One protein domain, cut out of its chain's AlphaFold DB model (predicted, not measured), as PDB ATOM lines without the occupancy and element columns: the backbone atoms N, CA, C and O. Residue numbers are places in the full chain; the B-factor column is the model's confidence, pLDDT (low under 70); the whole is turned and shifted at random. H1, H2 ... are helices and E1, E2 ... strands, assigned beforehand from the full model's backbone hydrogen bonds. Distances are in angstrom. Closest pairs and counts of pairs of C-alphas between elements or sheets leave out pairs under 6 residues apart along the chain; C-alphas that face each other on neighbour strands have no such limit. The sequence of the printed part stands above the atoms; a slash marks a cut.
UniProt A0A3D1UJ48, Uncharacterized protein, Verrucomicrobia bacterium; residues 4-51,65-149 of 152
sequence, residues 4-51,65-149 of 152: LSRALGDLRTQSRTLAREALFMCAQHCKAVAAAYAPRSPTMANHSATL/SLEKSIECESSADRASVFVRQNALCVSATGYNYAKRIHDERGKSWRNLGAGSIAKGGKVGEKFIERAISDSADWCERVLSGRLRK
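This is residues 4 to 51 and 65 to 149 of the 152 residues of an uncharacterized protein of Verrucomicrobia bacterium (UniProt A0A3D1UJ48). One long helix, H1, is the spine of the model, with the small hairpin of E1 and E2 along one side of its second half and H7 folded back along another side, while H6 crosses it steeply just before H7. The first residues of H1, 4 to 13, stick out free at one end; beyond the other end of H1 lie the short helices H2 and H5, loosely placed and touching no helix, while H4 sits near the last residue of E2, Val 83, after the long link of residues 84 to 96. The printed part has 133 residues with seven named helices and two named strands, in the order H1, H2, H3, E1, E2, H4, H5, H6, H7; the sheet, E1 - E2, is antiparallel, and the class is mostly helix. The whole is loose, with a radius of gyration of the C-alphas of 18.7 A and spans of 70 by 28 by 27 A.

The sheet is a hairpin of E1, residues 70 to 74, and E2, residues 79 to 83, antiparallel neighbours whose directions stand at 157 degrees. Across the pair, N 71 and O 82 are 2.8 A apart and N 80 and O 73 are 2.8 A apart, within hydrogen-bond range. H1, residues 4 to 37, is the hub, touching three other helices. Its closest C-alphas to E1 are those of Phe 24 and Ser 74, 5.3 A apart, and to E2 those of Leu 23 and Ala 79, 5.6 A apart. H7, residues 136 to 147, touches residues 15 to 26 of H1 alone, at a shallow tilt of 21 degrees, opposite ways; the closest C-alphas are those of Cys 26 and Cys 139, 5.2 A apart. H6, residues 127 to 134, touches residues 30 to 37 of H1 alone, at a steep tilt of 61 degrees, opposite ways, with the C-alphas of Ala 34 and Ala 131 closest at 5.0 A. H6 and H7 meet only through their link. H3, residues 65 to 68, touches residues 34 to 36 of H1 alone; the C-alphas of Ala 35 and Glu 67 are closest at 4.8 A. H4, residues 97 to 103, is close to H3 but not clearly touching, the closest C-alphas being those of Leu 66 and Tyr 97, 6.8 A apart. H2, residues 44 to 49, and H5, residues 114 to 117, are only just apart, 8.2 A at the closest, and each touches no helix. Every O i to N i+4 pair is within hydrogen-bond range in H1, H2, H4, H6 and H7; H3 and H5 are too short for such a pair.

E1 begins at C-alpha 70, (171.549, 203.579, 113.974), and is 13.8 A long, as is E2. H1 begins at C-alpha 4, (159.571, 161.552, 112.938), and runs 49.2 A to C-alpha 37. H7 is 16.3 A long and ends at C-alpha 147, (163.150, 179.700, 124.334). H6 measures 10.3 A, H4 9.8 A and H2 8.7 A, while H3 and H5 measure 5.3 A and 5.0 A.

The two C-alphas farthest apart are those of Leu 4 and Leu 51, 71.7 A. Without the free residues 4 to 13 of H1, the body has 123 residues and spans 55 by 27 by 27 A. Residues 52 to 64 are not printed, and C-alphas 51 and 65 are 21.7 A apart across this cut. Of the links printed whole, E2 to H4, residues 84 to 96, is long. The mean pLDDT of the printed part is 74.8; 49 residues are under 70, among them residues 40 to 51, 88 to 95 and 102 to 125.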
ATOM      1  N   LEU A   4     158.566 161.051 111.997       79.00
ATOM      2  CA  LEU A   4     159.571 161.552 112.938       79.00
ATOM      3  C   LEU A   4     160.558 162.526 112.280       79.00
ATOM      4  O   LEU A   4     160.896 163.546 112.875       79.00
ATOM      5  N   SER A   5     160.983 162.267 111.037       81.31
ATOM      6  CA  SER A   5     161.916 163.161 110.340       81.31
ATOM      7  C   SER A   5     161.265 164.497 109.977       81.31
ATOM      8  O   SER A   5     161.931 165.529 110.023       81.31
ATOM      9  N   ARG A   6     159.961 164.497 109.661       82.81
ATOM     10  CA  ARG A   6     159.191 165.734 109.446       82.81
ATOM     11  C   ARG A   6     159.005 166.515 110.741       82.81
ATOM     12  O   ARG A   6     159.366 167.682 110.773       82.81
ATOM     13  N   ALA A   7     158.567 165.859 111.817       80.44
ATOM     14  CA  ALA A   7     158.368 166.508 113.114       80.44
ATOM     15  C   ALA A   7     159.658 167.159 113.655       80.44
ATOM     16  O   ALA A   7     159.629 168.288 114.142       80.44
ATOM     17  N   LEU A   8     160.812 166.497 113.502       82.00
ATOM     18  CA  LEU A   8     162.116 167.074 113.855       82.00
ATOM     19  C   LEU A   8     162.502 168.265 112.962       82.00
ATOM     20  O   LEU A   8     163.116 169.221 113.440       82.00
ATOM     21  N   GLY A   9     162.160 168.217 111.673       82.81
ATOM     22  CA  GLY A   9     162.351 169.335 110.745       82.81
ATOM     23  C   GLY A   9     161.497 170.551 111.113       82.81
ATOM     24  O   GLY A   9     162.001 171.678 111.141       82.81
ATOM     25  N   ASP A  10     160.238 170.316 111.474       84.56
ATOM     26  CA  ASP A  10     159.288 171.354 111.873       84.56
ATOM     27  C   ASP A  10     159.715 172.013 113.191       84.56
ATOM     28  O   ASP A  10     159.802 173.241 113.261       84.56
ATOM     29  N   LEU A  11     160.108 171.219 114.196       83.31
ATOM     30  CA  LEU A  11     160.596 171.724 115.483       83.31
ATOM     31  C   LEU A  11     161.858 172.589 115.320       83.31
ATOM     32  O   LEU A  11     161.956 173.676 115.895       83.31
ATOM     33  N   ARG A  12     162.819 172.159 114.489       83.06
ATOM     34  CA  ARG A  12     164.024 172.955 114.181       83.06
ATOM     35  C   ARG A  12     163.676 174.272 113.498       83.06
ATOM     36  O   ARG A  12     164.280 175.300 113.804       83.06
ATOM     37  N   THR A  13     162.715 174.250 112.580       85.38
ATOM     38  CA  THR A  13     162.271 175.448 111.860       85.38
ATOM     39  C   THR A  13     161.595 176.432 112.811       85.38
ATOM     40  O   THR A  13     161.956 177.607 112.830       85.38
ATOM     41  N   GLN A  14     160.691 175.951 113.668       84.38
ATOM     42  CA  GLN A  14     160.045 176.759 114.705       84.38
ATOM     43  C   GLN A  14     161.063 177.365 115.674       84.38
ATOM     44  O   GLN A  14     161.021 178.567 115.940       84.38
ATOM     45  N   SER A  15     162.032 176.566 116.124       83.50
ATOM     46  CA  SER A  15     163.086 177.016 117.036       83.50
ATOM     47  C   SER A  15     163.910 178.158 116.442       83.50
ATOM     48  O   SER A  15     164.136 179.179 117.090       83.50
ATOM     49  N   ARG A  16     164.317 178.027 115.172       84.62
ATOM     50  CA  ARG A  16     165.079 179.065 114.459       84.62
ATOM     51  C   ARG A  16     164.269 180.344 114.268       84.62
ATOM     52  O   ARG A  16     164.830 181.431 114.390       84.62
ATOM     53  N   THR A  17     162.974 180.227 113.981       87.38
ATOM     54  CA  THR A  17     162.079 181.382 113.838       87.38
ATOM     55  C   THR A  17     161.937 182.129 115.161       87.38
ATOM     56  O   THR A  17     162.144 183.340 115.198       87.38
ATOM     57  N   LEU A  18     161.687 181.419 116.262       86.12
ATOM     58  CA  LEU A  18     161.542 182.026 117.588       86.12
ATOM     59  C   LEU A  18     162.847 182.660 118.087       86.12
ATOM     60  O   LEU A  18     162.813 183.762 118.636       86.12
ATOM     61  N   ALA A  19     163.994 182.017 117.848       86.31
ATOM     62  CA  ALA A  19     165.304 182.592 118.150       86.31
ATOM     63  C   ALA A  19     165.543 183.886 117.359       86.31
ATOM     64  O   ALA A  19     165.919 184.906 117.936       86.31
ATOM     65  N   ARG A  20     165.247 183.880 116.052       88.31
ATOM     66  CA  ARG A  20     165.363 185.066 115.197       88.31
ATOM     67  C   ARG A  20     164.461 186.206 115.672       88.31
ATOM     68  O   ARG A  20     164.910 187.348 115.716       88.31
ATOM     69  N   GLU A  21     163.215 185.918 116.038       89.19
ATOM     70  CA  GLU A  21     162.289 186.915 116.591       89.19
ATOM     71  C   GLU A  21     162.811 187.519 117.899       89.19
ATOM     72  O   GLU A  21     162.789 188.738 118.072       89.19
ATOM     73  N   ALA A  22     163.299 186.683 118.817       89.44
ATOM     74  CA  ALA A  22     163.826 187.143 120.098       89.44
ATOM     75  C   ALA A  22     165.074 188.016 119.916       89.44
ATOM     76  O   ALA A  22     165.155 189.108 120.483       89.44
ATOM     77  N   LEU A  23     166.004 187.583 119.062       91.19
ATOM     78  CA  LEU A  23     167.192 188.350 118.698       91.19
ATOM     79  C   LEU A  23     166.828 189.676 118.027       91.19
ATOM     80  O   LEU A  23     167.426 190.701 118.346       91.19
ATOM     81  N   PHE A  24     165.817 189.692 117.156       92.25
ATOM     82  CA  PHE A  24     165.323 190.926 116.548       92.25
ATOM     83  C   PHE A  24     164.768 191.898 117.595       92.25
ATOM     84  O   PHE A  24     165.104 193.082 117.564       92.25
ATOM     85  N   MET A  25     163.972 191.419 118.558       92.00
ATOM     86  CA  MET A  25     163.457 192.255 119.651       92.00
ATOM     87  C   MET A  25     164.588 192.846 120.501       92.00
ATOM     88  O   MET A  25     164.567 194.042 120.796       92.00
ATOM     89  N   CYS A  26     165.602 192.041 120.828       91.75
ATOM     90  CA  CYS A  26     166.816 192.496 121.512       91.75
ATOM     91  C   CYS A  26     167.535 193.585 120.710       91.75
ATOM     92  O   CYS A  26     167.848 194.651 121.238       91.75
ATOM     93  N   ALA A  27     167.724 193.366 119.406       92.50
ATOM     94  CA  ALA A  27     168.377 194.323 118.520       92.50
ATOM     95  C   ALA A  27     167.615 195.658 118.444       92.50
ATOM     96  O   ALA A  27     168.231 196.723 118.507       92.50
ATOM     97  N   GLN A  28     166.281 195.612 118.356       93.00
ATOM     98  CA  GLN A  28     165.426 196.804 118.338       93.00
ATOM     99  C   GLN A  28     165.485 197.574 119.658       93.00
ATOM    100  O   GLN A  28     165.580 198.804 119.648       93.00
ATOM    101  N   HIS A  29     165.475 196.869 120.792       92.75
ATOM    102  CA  HIS A  29     165.600 197.495 122.103       92.75
ATOM    103  C   HIS A  29     166.962 198.180 122.262       92.75
ATOM    104  O   HIS A  29     167.021 199.386 122.511       92.75
ATOM    105  N   CYS A  30     168.052 197.459 121.990       90.69
ATOM    106  CA  CYS A  30     169.408 198.005 122.022       90.69
ATOM    107  C   CYS A  30     169.569 199.195 121.065       90.69
ATOM    108  O   CYS A  30     170.202 200.186 121.422       90.69
ATOM    109  N   LYS A  31     168.963 199.151 119.870       91.56
ATOM    110  CA  LYS A  31     168.928 200.282 118.931       91.56
ATOM    111  C   LYS A  31     168.242 201.506 119.542       91.56
ATOM    112  O   LYS A  31     168.762 202.616 119.413       91.56
ATOM    113  N   ALA A  32     167.097 201.331 120.199       88.56
ATOM    114  CA  ALA A  32     166.372 202.431 120.833       88.56
ATOM    115  C   ALA A  32     167.186 203.064 121.975       88.56
ATOM    116  O   ALA A  32     167.307 204.291 122.047       88.56
ATOM    117  N   VAL A  33     167.811 202.237 122.817       88.88
ATOM    118  CA  VAL A  33     168.694 202.688 123.903       88.88
ATOM    119  C   VAL A  33     169.939 203.384 123.338       88.88
ATOM    120  O   VAL A  33     170.285 204.490 123.762       88.88
ATOM    121  N   ALA A  34     170.560 202.822 122.298       86.50
ATOM    122  CA  ALA A  34     171.697 203.429 121.611       86.50
ATOM    123  C   ALA A  34     171.335 204.798 121.025       86.50
ATOM    124  O   ALA A  34     172.095 205.752 121.183       86.50
ATOM    125  N   ALA A  35     170.155 204.945 120.416       83.69
ATOM    126  CA  ALA A  35     169.665 206.233 119.929       83.69
ATOM    127  C   ALA A  35     169.435 207.238 121.068       83.69
ATOM    128  O   ALA A  35     169.736 208.426 120.925       83.69
ATOM    129  N   ALA A  36     168.964 206.784 122.232       80.81
ATOM    130  CA  ALA A  36     168.837 207.639 123.407       80.81
ATOM    131  C   ALA A  36     170.206 208.152 123.890       80.81
ATOM    132  O   ALA A  36     170.319 209.328 124.260       80.81
ATOM    133  N   TYR A  37     171.248 207.322 123.815       79.62
ATOM    134  CA  TYR A  37     172.613 207.655 124.236       79.62
ATOM    135  C   TYR A  37     173.451 208.370 123.176       79.62
ATOM    136  O   TYR A  37     174.414 209.048 123.533       79.62
ATOM    137  N   ALA A  38     173.080 208.274 121.901       77.56
ATOM    138  CA  ALA A  38     173.859 208.825 120.801       77.56
ATOM    139  C   ALA A  38     174.109 210.333 120.976       77.56
ATOM    140  O   ALA A  38     173.197 211.076 121.373       77.56
ATOM    141  N   PRO A  39     175.325 210.823 120.677       70.12
ATOM    142  CA  PRO A  39     175.597 212.249 120.689       70.12
ATOM    143  C   PRO A  39     174.679 212.951 119.689       70.12
ATOM    144  O   PRO A  39     174.450 212.516 118.561       70.12
ATOM    145  N   ARG A  40     174.132 214.073 120.127       66.81
ATOM    146  CA  ARG A  40     173.338 214.974 119.307       66.81
ATOM    147  C   ARG A  40     174.230 216.053 118.743       66.81
ATOM    148  O   ARG A  40     174.835 216.834 119.485       66.81
ATOM    149  N   SER A  41     174.268 216.117 117.423       53.34
ATOM    150  CA  SER A  41     174.807 217.281 116.753       53.34
ATOM    151  C   SER A  41     173.992 218.522 117.143       53.34
ATOM    152  O   SER A  41     172.796 218.410 117.445       53.34
ATOM    153  N   PRO A  42     174.593 219.721 117.150       49.19
ATOM    154  CA  PRO A  42     173.800 220.926 117.014       49.19
ATOM    155  C   PRO A  42     173.183 220.825 115.618       49.19
ATOM    156  O   PRO A  42     173.869 220.985 114.612       49.19
ATOM    157  N   THR A  43     171.929 220.397 115.526       53.31
ATOM    158  CA  THR A  43     171.199 220.403 114.261       53.31
ATOM    159  C   THR A  43     170.860 221.843 113.900       53.31
ATOM    160  O   THR A  43     170.687 222.689 114.777       53.31
ATOM    161  N   MET A  44     170.710 222.115 112.603       45.41
ATOM    162  CA  MET A  44     170.255 223.404 112.060       45.41
ATOM    163  C   MET A  44     168.999 223.934 112.777       45.41
ATOM    164  O   MET A  44     168.840 225.137 112.943       45.41
ATOM    165  N   ALA A  45     168.146 223.026 113.268       44.25
ATOM    166  CA  ALA A  45     166.947 223.330 114.045       44.25
ATOM    167  C   ALA A  45     167.222 224.075 115.363       44.25
ATOM    168  O   ALA A  45     166.404 224.884 115.778       44.25
ATOM    169  N   ASN A  46     168.369 223.852 116.017       45.94
ATOM    170  CA  ASN A  46     168.752 224.643 117.189       45.94
ATOM    171  C   ASN A  46     169.234 226.041 116.789       45.94
ATOM    172  O   ASN A  46     168.965 226.987 117.516       45.94
ATOM    173  N   HIS A  47     169.855 226.202 115.616       43.94
ATOM    174  CA  HIS A  47     170.216 227.524 115.100       43.94
ATOM    175  C   HIS A  47     168.961 228.368 114.808       43.94
ATOM    176  O   HIS A  47     168.915 229.546 115.152       43.94
ATOM    177  N   SER A  48     167.902 227.754 114.271       41.22
ATOM    178  CA  SER A  48     166.607 228.412 114.043       41.22
ATOM    179  C   SER A  48     165.703 228.491 115.286       41.22
ATOM    180  O   SER A  48     164.861 229.387 115.355       41.22
ATOM    181  N   ALA A  49     165.893 227.643 116.303       46.28
ATOM    182  CA  ALA A  49     165.162 227.720 117.575       46.28
ATOM    183  C   ALA A  49     165.704 228.794 118.533       46.28
ATOM    184  O   ALA A  49     164.935 229.311 119.345       46.28
ATOM    185  N   THR A  50     166.972 229.207 118.402       46.19
ATOM    186  CA  THR A  50     167.502 230.385 119.121       46.19
ATOM    187  C   THR A  50     166.735 231.667 118.763       46.19
ATOM    188  O   THR A  50     166.676 232.591 119.567       46.19
ATOM    189  N   LEU A  51     166.074 231.707 117.599       46.81
ATOM    190  CA  LEU A  51     165.293 232.860 117.141       46.81
ATOM    191  C   LEU A  51     163.822 232.849 117.588       46.81
ATOM    192  O   LEU A  51     163.155 233.875 117.479       46.81
ATOM    193  N   SER A  65     170.181 213.243 113.059       74.69
ATOM    194  CA  SER A  65     170.735 212.504 111.905       74.69
ATOM    195  C   SER A  65     171.470 211.229 112.325       74.69
ATOM    196  O   SER A  65     171.205 210.173 111.769       74.69
ATOM    197  N   LEU A  66     172.304 211.296 113.368       77.12
ATOM    198  CA  LEU A  66     172.968 210.112 113.914       77.12
ATOM    199  C   LEU A  66     171.982 209.103 114.521       77.12
ATOM    200  O   LEU A  66     172.116 207.911 114.279       77.12
ATOM    201  N   GLU A  67     170.976 209.567 115.269       79.62
ATOM    202  CA  GLU A  67     169.957 208.694 115.876       79.62
ATOM    203  C   GLU A  67     169.185 207.908 114.798       79.62
ATOM    204  O   GLU A  67     168.891 206.730 114.984       79.62
ATOM    205  N   LYS A  68     168.910 208.537 113.646       79.50
ATOM    206  CA  LYS A  68     168.254 207.900 112.491       79.50
ATOM    207  C   LYS A  68     169.131 206.866 111.785       79.50
ATOM    208  O   LYS A  68     168.600 205.954 111.165       79.50
ATOM    209  N   SER A  69     170.447 207.028 111.851       82.19
ATOM    210  CA  SER A  69     171.410 206.169 111.161       82.19
ATOM    211  C   SER A  69     171.853 204.955 111.972       82.19
ATOM    212  O   SER A  69     172.657 204.163 111.479       82.19
ATOM    213  N   ILE A  70     171.360 204.806 113.204       86.25
ATOM    214  CA  ILE A  70     171.549 203.579 113.974       86.25
ATOM    215  C   ILE A  70     170.607 202.526 113.406       86.25
ATOM    216  O   ILE A  70     169.381 202.665 113.396       86.25
ATOM    217  N   GLU A  71     171.205 201.448 112.944       89.31
ATOM    218  CA  GLU A  71     170.533 200.306 112.367       89.31
ATOM    219  C   GLU A  71     170.757 199.073 113.227       89.31
ATOM    220  O   GLU A  71     171.634 199.025 114.091       89.31
ATOM    221  N   CYS A  72     169.917 198.076 112.994       91.62
ATOM    222  CA  CYS A  72     170.087 196.773 113.587       91.62
ATOM    223  C   CYS A  72     169.786 195.693 112.555       91.62
ATOM    224  O   CYS A  72     168.886 195.845 111.727       91.62
ATOM    225  N   GLU A  73     170.515 194.594 112.650       90.62
ATOM    226  CA  GLU A  73     170.324 193.394 111.848       90.62
ATOM    227  C   GLU A  73     170.249 192.187 112.781       90.62
ATOM    228  O   GLU A  73     170.906 192.152 113.822       90.62
ATOM    229  N   SER A  74     169.431 191.202 112.425       90.19
ATOM    230  CA  SER A  74     169.293 189.962 113.187       90.19
ATOM    231  C   SER A  74     169.199 188.761 112.258       90.19
ATOM    232  O   SER A  74     168.388 188.748 111.324       90.19
ATOM    233  N   SER A  75     169.963 187.727 112.573       85.56
ATOM    234  CA  SER A  75     169.863 186.378 112.026       85.56
ATOM    235  C   SER A  75     169.392 185.406 113.116       85.56
ATOM    236  O   SER A  75     168.956 185.821 114.188       85.56
ATOM    237  N   ALA A  76     169.403 184.102 112.827       77.81
ATOM    238  CA  ALA A  76     168.985 183.081 113.793       77.81
ATOM    239  C   ALA A  76     169.997 182.876 114.939       77.81
ATOM    240  O   ALA A  76     169.652 182.295 115.960       77.81
ATOM    241  N   ASP A  77     171.232 183.329 114.748       84.06
ATOM    242  CA  ASP A  77     172.396 183.085 115.600       84.06
ATOM    243  C   ASP A  77     172.991 184.368 116.197       84.06
ATOM    244  O   ASP A  77     173.680 184.312 117.212       84.06
ATOM    245  N   ARG A  78     172.726 185.533 115.597       87.31
ATOM    246  CA  ARG A  78     173.267 186.810 116.070       87.31
ATOM    247  C   ARG A  78     172.314 187.973 115.836       87.31
ATOM    248  O   ARG A  78     171.529 187.993 114.892       87.31
ATOM    249  N   ALA A  79     172.454 188.987 116.676       89.06
ATOM    250  CA  ALA A  79     171.907 190.318 116.468       89.06
ATOM    251  C   ALA A  79     173.045 191.337 116.524       89.06
ATOM    252  O   ALA A  79     174.009 191.170 117.268       89.06
ATOM    253  N   SER A  80     172.961 192.386 115.718       88.50
ATOM    254  CA  SER A  80     173.965 193.445 115.645       88.50
ATOM    255  C   SER A  80     173.282 194.803 115.605       88.50
ATOM    256  O   SER A  80     172.279 194.972 114.917       88.50
ATOM    257  N   VAL A  81     173.837 195.775 116.329       88.38
ATOM    258  CA  VAL A  81     173.434 197.187 116.285       88.38
ATOM    259  C   VAL A  81     174.641 197.989 115.826       88.38
ATOM    260  O   VAL A  81     175.724 197.853 116.390       88.38
ATOM    261  N   PHE A  82     174.477 198.802 114.790       86.44
ATOM    262  CA  PHE A  82     175.591 199.500 114.153       86.44
ATOM    263  C   PHE A  82     175.145 200.813 113.512       86.44
ATOM    264  O   PHE A  82     173.961 201.098 113.368       86.44
ATOM    265  N   VAL A  83     176.118 201.628 113.112       83.19
ATOM    266  CA  VAL A  83     175.905 202.792 112.245       83.19
ATOM    267  C   VAL A  83     176.608 202.498 110.931       83.19
ATOM    268  O   VAL A  83     177.798 202.180 110.943       83.19
ATOM    269  N   ARG A  84     175.906 202.578 109.795       76.81
ATOM    270  CA  ARG A  84     176.546 202.357 108.487       76.81
ATOM    271  C   ARG A  84     177.650 203.384 108.256       76.81
ATOM    272  O   ARG A  84     177.465 204.567 108.527       76.81
ATOM    273  N   GLN A  85     178.787 202.948 107.720       67.88
ATOM    274  CA  GLN A  85     179.941 203.827 107.500       67.88
ATOM    275  C   GLN A  85     179.637 204.972 106.520       67.88
ATOM    276  O   GLN A  85     180.099 206.094 106.706       67.88
ATOM    277  N   ASN A  86     178.806 204.704 105.513       70.00
ATOM    278  CA  ASN A  86     178.347 205.675 104.522       70.00
ATOM    279  C   ASN A  86     177.084 206.443 104.949       70.00
ATOM    280  O   ASN A  86     176.509 207.168 104.138       70.00
ATOM    281  N   ALA A  87     176.626 206.297 106.198       70.62
ATOM    282  CA  ALA A  87     175.476 207.049 106.671       70.62
ATOM    283  C   ALA A  87     175.787 208.552 106.694       70.62
ATOM    284  O   ALA A  87     176.822 208.999 107.197       70.62
ATOM    285  N   LEU A  88     174.860 209.351 106.166       68.44
ATOM    286  CA  LEU A  88     174.989 210.803 106.111       68.44
ATOM    287  C   LEU A  88     174.592 211.429 107.465       68.44
ATOM    288  O   LEU A  88     173.569 212.102 107.599       68.44
ATOM    289  N   CYS A  89     175.393 211.188 108.505       69.81
ATOM    290  CA  CYS A  89     175.154 211.691 109.861       69.81
ATOM    291  C   CYS A  89     175.759 213.085 110.055       69.81
ATOM    292  O   CYS A  89     176.657 213.262 110.878       69.81
ATOM    293  N   VAL A  90     175.312 214.072 109.280       64.12
ATOM    294  CA  VAL A  90     175.957 215.396 109.246       64.12
ATOM    295  C   VAL A  90     175.428 216.303 110.371       64.12
ATOM    296  O   VAL A  90     174.224 216.306 110.658       64.12
ATOM    297  N   SER A  91     176.309 217.047 111.054       60.22
ATOM    298  CA  SER A  91     175.933 218.181 111.921       60.22
ATOM    299  C   SER A  91     175.521 219.411 111.109       60.22
ATOM    300  O   SER A  91     175.804 219.500 109.921       60.22
ATOM    301  N   ALA A  92     174.950 220.434 111.759       55.09
ATOM    302  CA  ALA A  92     174.806 221.754 111.128       55.09
ATOM    303  C   ALA A  92     176.146 222.358 110.669       55.09
ATOM    304  O   ALA A  92     176.188 223.139 109.733       55.09
ATOM    305  N   THR A  93     177.238 221.980 111.329       57.34
ATOM    306  CA  THR A  93     178.610 222.413 111.034       57.34
ATOM    307  C   THR A  93     179.329 221.534 110.000       57.34
ATOM    308  O   THR A  93     180.532 221.682 109.823       57.34
ATOM    309  N   GLY A  94     178.630 220.605 109.333       60.97
ATOM    310  CA  GLY A  94     179.203 219.766 108.271       60.97
ATOM    311  C   GLY A  94     179.932 218.496 108.738       60.97
ATOM    312  O   GLY A  94     180.452 217.749 107.912       60.97
ATOM    313  N   TYR A  95     179.965 218.192 110.040       64.19
ATOM    314  CA  TYR A  95     180.668 217.013 110.566       64.19
ATOM    315  C   TYR A  95     179.884 215.727 110.317       64.19
ATOM    316  O   TYR A  95     178.770 215.593 110.821       64.19
ATOM    317  N   ASN A  96     180.485 214.749 109.634       71.31
ATOM    318  CA  ASN A  96     179.915 213.408 109.499       71.31
ATOM    319  C   ASN A  96     180.282 212.522 110.707       71.31
ATOM    320  O   ASN A  96     181.405 212.024 110.817       71.31
ATOM    321  N   TYR A  97     179.322 212.299 111.609       68.88
ATOM    322  CA  TYR A  97     179.530 211.471 112.802       68.88
ATOM    323  C   TYR A  97     179.717 209.984 112.501       68.88
ATOM    324  O   TYR A  97     180.389 209.322 113.287       68.88
ATOM    325  N   ALA A  98     179.185 209.460 111.391       67.38
ATOM    326  CA  ALA A  98     179.356 208.050 111.036       67.38
ATOM    327  C   ALA A  98     180.838 207.729 110.829       67.38
ATOM    328  O   ALA A  98     181.369 206.814 111.456       67.38
ATOM    329  N   LYS A  99     181.533 208.565 110.049       68.81
ATOM    330  CA  LYS A  99     182.977 208.451 109.825       68.81
ATOM    331  C   LYS A  99     183.760 208.479 111.142       68.81
ATOM    332  O   LYS A  99     184.609 207.636 111.377       68.81
ATOM    333  N   ARG A 100     183.413 209.384 112.061       69.62
ATOM    334  CA  ARG A 100     184.099 209.517 113.361       69.62
ATOM    335  C   ARG A 100     183.826 208.389 114.350       69.62
ATOM    336  O   ARG A 100     184.648 208.150 115.232       69.62
ATOM    337  N   ILE A 101     182.676 207.727 114.252       71.12
ATOM    338  CA  ILE A 101     182.378 206.534 115.052       71.12
ATOM    339  C   ILE A 101     183.322 205.396 114.663       71.12
ATOM    340  O   ILE A 101     183.847 204.728 115.551       71.12
ATOM    341  N   HIS A 102     183.579 205.234 113.364       65.06
ATOM    342  CA  HIS A 102     184.449 204.183 112.834       65.06
ATOM    343  C   HIS A 102     185.937 204.536 112.938       65.06
ATOM    344  O   HIS A 102     186.703 203.772 113.520       65.06
ATOM    345  N   ASP A 103     186.332 205.714 112.457       69.38
ATOM    346  CA  ASP A 103     187.740 206.108 112.323       69.38
ATOM    347  C   ASP A 103     188.329 206.597 113.654       69.38
ATOM    348  O   ASP A 103     189.453 206.271 114.031       69.38
ATOM    349  N   GLU A 104     187.561 207.398 114.392       65.75
ATOM    350  CA  GLU A 104     188.065 208.156 115.543       65.75
ATOM    351  C   GLU A 104     187.523 207.632 116.881       65.75
ATOM    352  O   GLU A 104     187.883 208.154 117.941       65.75
ATOM    353  N   ARG A 105     186.649 206.613 116.854       63.09
ATOM    354  CA  ARG A 105     185.977 206.010 118.023       63.09
ATOM    355  C   ARG A 105     185.402 207.035 119.009       63.09
ATOM    356  O   ARG A 105     185.409 206.823 120.218       63.09
ATOM    357  N   GLY A 106     184.939 208.173 118.501       58.81
ATOM    358  CA  GLY A 106     184.342 209.240 119.304       58.81
ATOM    359  C   GLY A 106     185.288 210.174 120.061       58.81
ATOM    360  O   GLY A 106     184.818 211.097 120.725       58.81
ATOM    361  N   LYS A 107     186.611 210.043 119.887       62.66
ATOM    362  CA  LYS A 107     187.622 210.915 120.526       62.66
ATOM    363  C   LYS A 107     187.412 212.410 120.263       62.66
ATOM    364  O   LYS A 107     187.737 213.257 121.090       62.66
ATOM    365  N   SER A 108     186.867 212.742 119.105       60.94
ATOM    366  CA  SER A 108     186.705 214.108 118.617       60.94
ATOM    367  C   SER A 108     185.291 214.660 118.764       60.94
ATOM    368  O   SER A 108     184.973 215.712 118.202       60.94
ATOM    369  N   TRP A 109     184.429 213.993 119.538       60.72
ATOM    370  CA  TRP A 109     183.068 214.470 119.792       60.72
ATOM    371  C   TRP A 109     183.011 215.806 120.545       60.72
ATOM    372  O   TRP A 109     181.926 216.337 120.692       60.72
ATOM    373  N   ARG A 110     184.148 216.410 120.924       50.75
ATOM    374  CA  ARG A 110     184.283 217.697 121.639       50.75
ATOM    375  C   ARG A 110     183.398 218.846 121.121       50.75
ATOM    376  O   ARG A 110     182.987 219.680 121.916       50.75
ATOM    377  N   ASN A 111     183.026 218.857 119.838       56.09
ATOM    378  CA  ASN A 111     182.059 219.813 119.275       56.09
ATOM    379  C   ASN A 111     180.603 219.355 119.495       56.09
ATOM    380  O   ASN A 111     179.824 219.195 118.550       56.09
ATOM    381  N   LEU A 112     180.249 219.110 120.757       56.56
ATOM    382  CA  LEU A 112     178.921 218.678 121.177       56.56
ATOM    383  C   LEU A 112     177.914 219.823 121.032       56.56
ATOM    384  O   LEU A 112     178.114 220.916 121.549       56.56
ATOM    385  N   GLY A 113     176.789 219.570 120.361       56.03
ATOM    386  CA  GLY A 113     175.680 220.525 120.358       56.03
ATOM    387  C   GLY A 113     175.043 220.659 121.742       56.03
ATOM    388  O   GLY A 113     175.195 219.777 122.584       56.03
ATOM    389  N   ALA A 114     174.237 221.702 121.964       56.88
ATOM    390  CA  ALA A 114     173.525 221.908 123.234       56.88
ATOM    391  C   ALA A 114     172.740 220.661 123.711       56.88
ATOM    392  O   ALA A 114     172.728 220.340 124.896       56.88
ATOM    393  N   GLY A 115     172.157 219.894 122.779       55.47
ATOM    394  CA  GLY A 115     171.445 218.645 123.084       55.47
ATOM    395  C   GLY A 115     172.336 217.467 123.503       55.47
ATOM    396  O   GLY A 115     171.828 216.491 124.045       55.47
ATOM    397  N   SER A 116     173.638 217.543 123.237       59.25
ATOM    398  CA  SER A 116     174.653 216.635 123.765       59.25
ATOM    399  C   SER A 116     175.161 217.113 125.116       59.25
ATOM    400  O   SER A 116     175.203 216.324 126.042       59.25
ATOM    401  N   ILE A 117     175.457 218.404 125.274       61.09
ATOM    402  CA  ILE A 117     175.882 218.975 126.564       61.09
ATOM    403  C   ILE A 117     174.850 218.662 127.663       61.09
ATOM    404  O   ILE A 117     175.215 218.239 128.757       61.09
ATOM    405  N   ALA A 118     173.555 218.732 127.334       60.16
ATOM    406  CA  ALA A 118     172.457 218.357 128.229       60.16
ATOM    407  C   ALA A 118     172.470 216.885 128.705       60.16
ATOM    408  O   ALA A 118     171.789 216.558 129.671       60.16
ATOM    409  N   LYS A 119     173.215 215.988 128.044       62.94
ATOM    410  CA  LYS A 119     173.361 214.571 128.428       62.94
ATOM    411  C   LYS A 119     174.556 214.313 129.368       62.94
ATOM    412  O   LYS A 119     174.725 213.182 129.818       62.94
ATOM    413  N   GLY A 120     175.364 215.330 129.688       59.62
ATOM    414  CA  GLY A 120     176.460 215.250 130.664       59.62
ATOM    415  C   GLY A 120     177.700 214.468 130.199       59.62
ATOM    416  O   GLY A 120     177.909 214.244 129.009       59.62
ATOM    417  N   GLY A 121     178.539 214.035 131.149       56.72
ATOM    418  CA  GLY A 121     179.860 213.421 130.902       56.72
ATOM    419  C   GLY A 121     179.862 212.061 130.190       56.72
ATOM    420  O   GLY A 121     180.920 211.520 129.899       56.72
ATOM    421  N   LYS A 122     178.688 211.508 129.864       58.62
ATOM    422  CA  LYS A 122     178.551 210.237 129.134       58.62
ATOM    423  C   LYS A 122     178.598 210.413 127.613       58.62
ATOM    424  O   LYS A 122     178.437 209.442 126.875       58.62
ATOM    425  N   VAL A 123     178.791 211.626 127.110       55.62
ATOM    426  CA  VAL A 123     178.754 211.911 125.675       55.62
ATOM    427  C   VAL A 123     180.160 211.833 125.096       55.62
ATOM    428  O   VAL A 123     180.941 212.766 125.211       55.62
ATOM    429  N   GLY A 124     180.501 210.708 124.478       54.38
ATOM    430  CA  GLY A 124     181.864 210.484 123.974       54.38
ATOM    431  C   GLY A 124     182.178 209.011 123.809       54.38
ATOM    432  O   GLY A 124     182.764 208.576 122.824       54.38
ATOM    433  N   GLU A 125     181.726 208.228 124.779       56.31
ATOM    434  CA  GLU A 125     182.084 206.826 124.887       56.31
ATOM    435  C   GLU A 125     181.031 205.955 124.225       56.31
ATOM    436  O   GLU A 125     179.847 206.057 124.553       56.31
ATOM    437  N   LYS A 126     181.493 205.123 123.287       74.19
ATOM    438  CA  LYS A 126     180.919 203.846 122.841       74.19
ATOM    439  C   LYS A 126     179.430 203.631 123.172       74.19
ATOM    440  O   LYS A 126     179.054 202.679 123.853       74.19
ATOM    441  N   PHE A 127     178.566 204.527 122.689       77.31
ATOM    442  CA  PHE A 127     177.163 204.571 123.118       77.31
ATOM    443  C   PHE A 127     176.402 203.289 122.764       77.31
ATOM    444  O   PHE A 127     175.472 202.929 123.477       77.31
ATOM    445  N   ILE A 128     176.823 202.603 121.697       81.69
ATOM    446  CA  ILE A 128     176.303 201.293 121.297       81.69
ATOM    447  C   ILE A 128     176.705 200.222 122.314       81.69
ATOM    448  O   ILE A 128     175.846 199.473 122.758       81.69
ATOM    449  N   GLU A 129     177.975 200.169 122.733       83.75
ATOM    450  CA  GLU A 129     178.437 199.170 123.708       83.75
ATOM    451  C   GLU A 129     177.735 199.334 125.057       83.75
ATOM    452  O   GLU A 129     177.264 198.355 125.624       83.75
ATOM    453  N   ARG A 130     177.576 200.573 125.538       83.12
ATOM    454  CA  ARG A 130     176.802 200.821 126.764       83.12
ATOM    455  C   ARG A 130     175.335 200.465 126.599       83.12
ATOM    456  O   ARG A 130     174.770 199.861 127.490       83.12
ATOM    457  N   ALA A 131     174.728 200.798 125.460       87.50
ATOM    458  CA  ALA A 131     173.345 200.416 125.200       87.50
ATOM    459  C   ALA A 131     173.158 198.895 125.223       87.50
ATOM    460  O   ALA A 131     172.155 198.427 125.748       87.50
ATOM    461  N   ILE A 132     174.119 198.135 124.694       87.12
ATOM    462  CA  ILE A 132     174.119 196.669 124.770       87.12
ATOM    463  C   ILE A 132     174.281 196.208 126.222       87.12
ATOM    464  O   ILE A 132     173.494 195.384 126.673       87.12
ATOM    465  N   SER A 133     175.249 196.767 126.958       88.94
ATOM    466  CA  SER A 133     175.500 196.429 128.365       88.94
ATOM    467  C   SER A 133     174.287 196.708 129.256       88.94
ATOM    468  O   SER A 133     173.864 195.835 130.002       88.94
ATOM    469  N   ASP A 134     173.686 197.891 129.138       88.69
ATOM    470  CA  ASP A 134     172.527 198.316 129.932       88.69
ATOM    471  C   ASP A 134     171.251 197.538 129.553       88.69
ATOM    472  O   ASP A 134     170.299 197.476 130.328       88.69
ATOM    473  N   SER A 135     171.225 196.934 128.360       90.75
ATOM    474  CA  SER A 135     170.111 196.109 127.879       90.75
ATOM    475  C   SER A 135     170.296 194.614 128.149       90.75
ATOM    476  O   SER A 135     169.382 193.848 127.841       90.75
ATOM    477  N   ALA A 136     171.442 194.173 128.681       89.62
ATOM    478  CA  ALA A 136     171.800 192.755 128.779       89.62
ATOM    479  C   ALA A 136     170.735 191.934 129.528       89.62
ATOM    480  O   ALA A 136     170.170 191.001 128.955       89.62
ATOM    481  N   ASP A 137     170.358 192.364 130.733       91.62
ATOM    482  CA  ASP A 137     169.353 191.690 131.567       91.62
ATOM    483  C   ASP A 137     167.954 191.684 130.927       91.62
ATOM    484  O   ASP A 137     167.125 190.797 131.149       91.62
ATOM    485  N   TRP A 138     167.632 192.709 130.132       93.06
ATOM    486  CA  TRP A 138     166.372 192.746 129.392       93.06
ATOM    487  C   TRP A 138     166.380 191.735 128.245       93.06
ATOM    488  O   TRP A 138     165.432 190.962 128.102       93.06
ATOM    489  N   CYS A 139     167.462 191.710 127.468       90.12
ATOM    490  CA  CYS A 139     167.651 190.779 126.363       90.12
ATOM    491  C   CYS A 139     167.649 189.325 126.844       90.12
ATOM    492  O   CYS A 139     166.989 188.488 126.231       90.12
ATOM    493  N   GLU A 140     168.313 189.031 127.964       90.31
ATOM    494  CA  GLU A 140     168.317 187.701 128.573       90.31
ATOM    495  C   GLU A 140     166.894 187.248 128.915       90.31
ATOM    496  O   GLU A 140     166.462 186.184 128.474       90.31
ATOM    497  N   ARG A 141     166.097 188.095 129.582       91.12
ATOM    498  CA  ARG A 141     164.692 187.775 129.894       91.12
ATOM    499  C   ARG A 141     163.851 187.504 128.649       91.12
ATOM    500  O   ARG A 141     163.021 186.594 128.658       91.12
ATOM    501  N   VAL A 142     164.045 188.275 127.579       90.00
ATOM    502  CA  VAL A 142     163.320 188.085 126.313       90.00
ATOM    503  C   VAL A 142     163.726 186.784 125.627       90.00
ATOM    504  O   VAL A 142     162.851 186.036 125.184       90.00
ATOM    505  N   LEU A 143     165.027 186.486 125.575       87.31
ATOM    506  CA  LEU A 143     165.553 185.244 125.010       87.31
ATOM    507  C   LEU A 143     165.049 184.033 125.797       87.31
ATOM    508  O   LEU A 143     164.417 183.153 125.212       87.31
ATOM    509  N   SER A 144     165.224 184.014 127.120       86.19
ATOM    510  CA  SER A 144     164.749 182.922 127.976       86.19
ATOM    511  C   SER A 144     163.232 182.745 127.893       86.19
ATOM    512  O   SER A 144     162.747 181.619 127.807       86.19
ATOM    513  N   GLY A 145     162.464 183.838 127.862       86.50
ATOM    514  CA  GLY A 145     161.006 183.788 127.737       86.50
ATOM    515  C   GLY A 145     160.518 183.225 126.398       86.50
ATOM    516  O   GLY A 145     159.442 182.632 126.344       86.50
ATOM    517  N   ARG A 146     161.287 183.389 125.314       80.19
ATOM    518  CA  ARG A 146     160.948 182.836 123.993       80.19
ATOM    519  C   ARG A 146     161.425 181.396 123.829       80.19
ATOM    520  O   ARG A 146     160.682 180.598 123.270       80.19
ATOM    521  N   LEU A 147     162.607 181.062 124.352       73.06
ATOM    522  CA  LEU A 147     163.150 179.700 124.334       73.06
ATOM    523  C   LEU A 147     162.292 178.730 125.154       73.06
ATOM    524  O   LEU A 147     162.033 177.626 124.692       73.06
ATOM    525  N   ARG A 148     161.734 179.169 126.290       79.06
ATOM    526  CA  ARG A 148     160.770 178.360 127.060       79.06
ATOM    527  C   ARG A 148     159.532 177.941 126.264       79.06
ATOM    528  O   ARG A 148     158.923 176.951 126.613       79.06
ATOM    529  N   LYS A 149     159.165 178.656 125.192       71.44
ATOM    530  CA  LYS A 149     158.038 178.272 124.320       71.44
ATOM    531  C   LYS A 149     158.382 177.163 123.320       71.44
ATOM    532  O   LYS A 149     157.488 176.669 122.646       71.44
TER     533      LYS A 149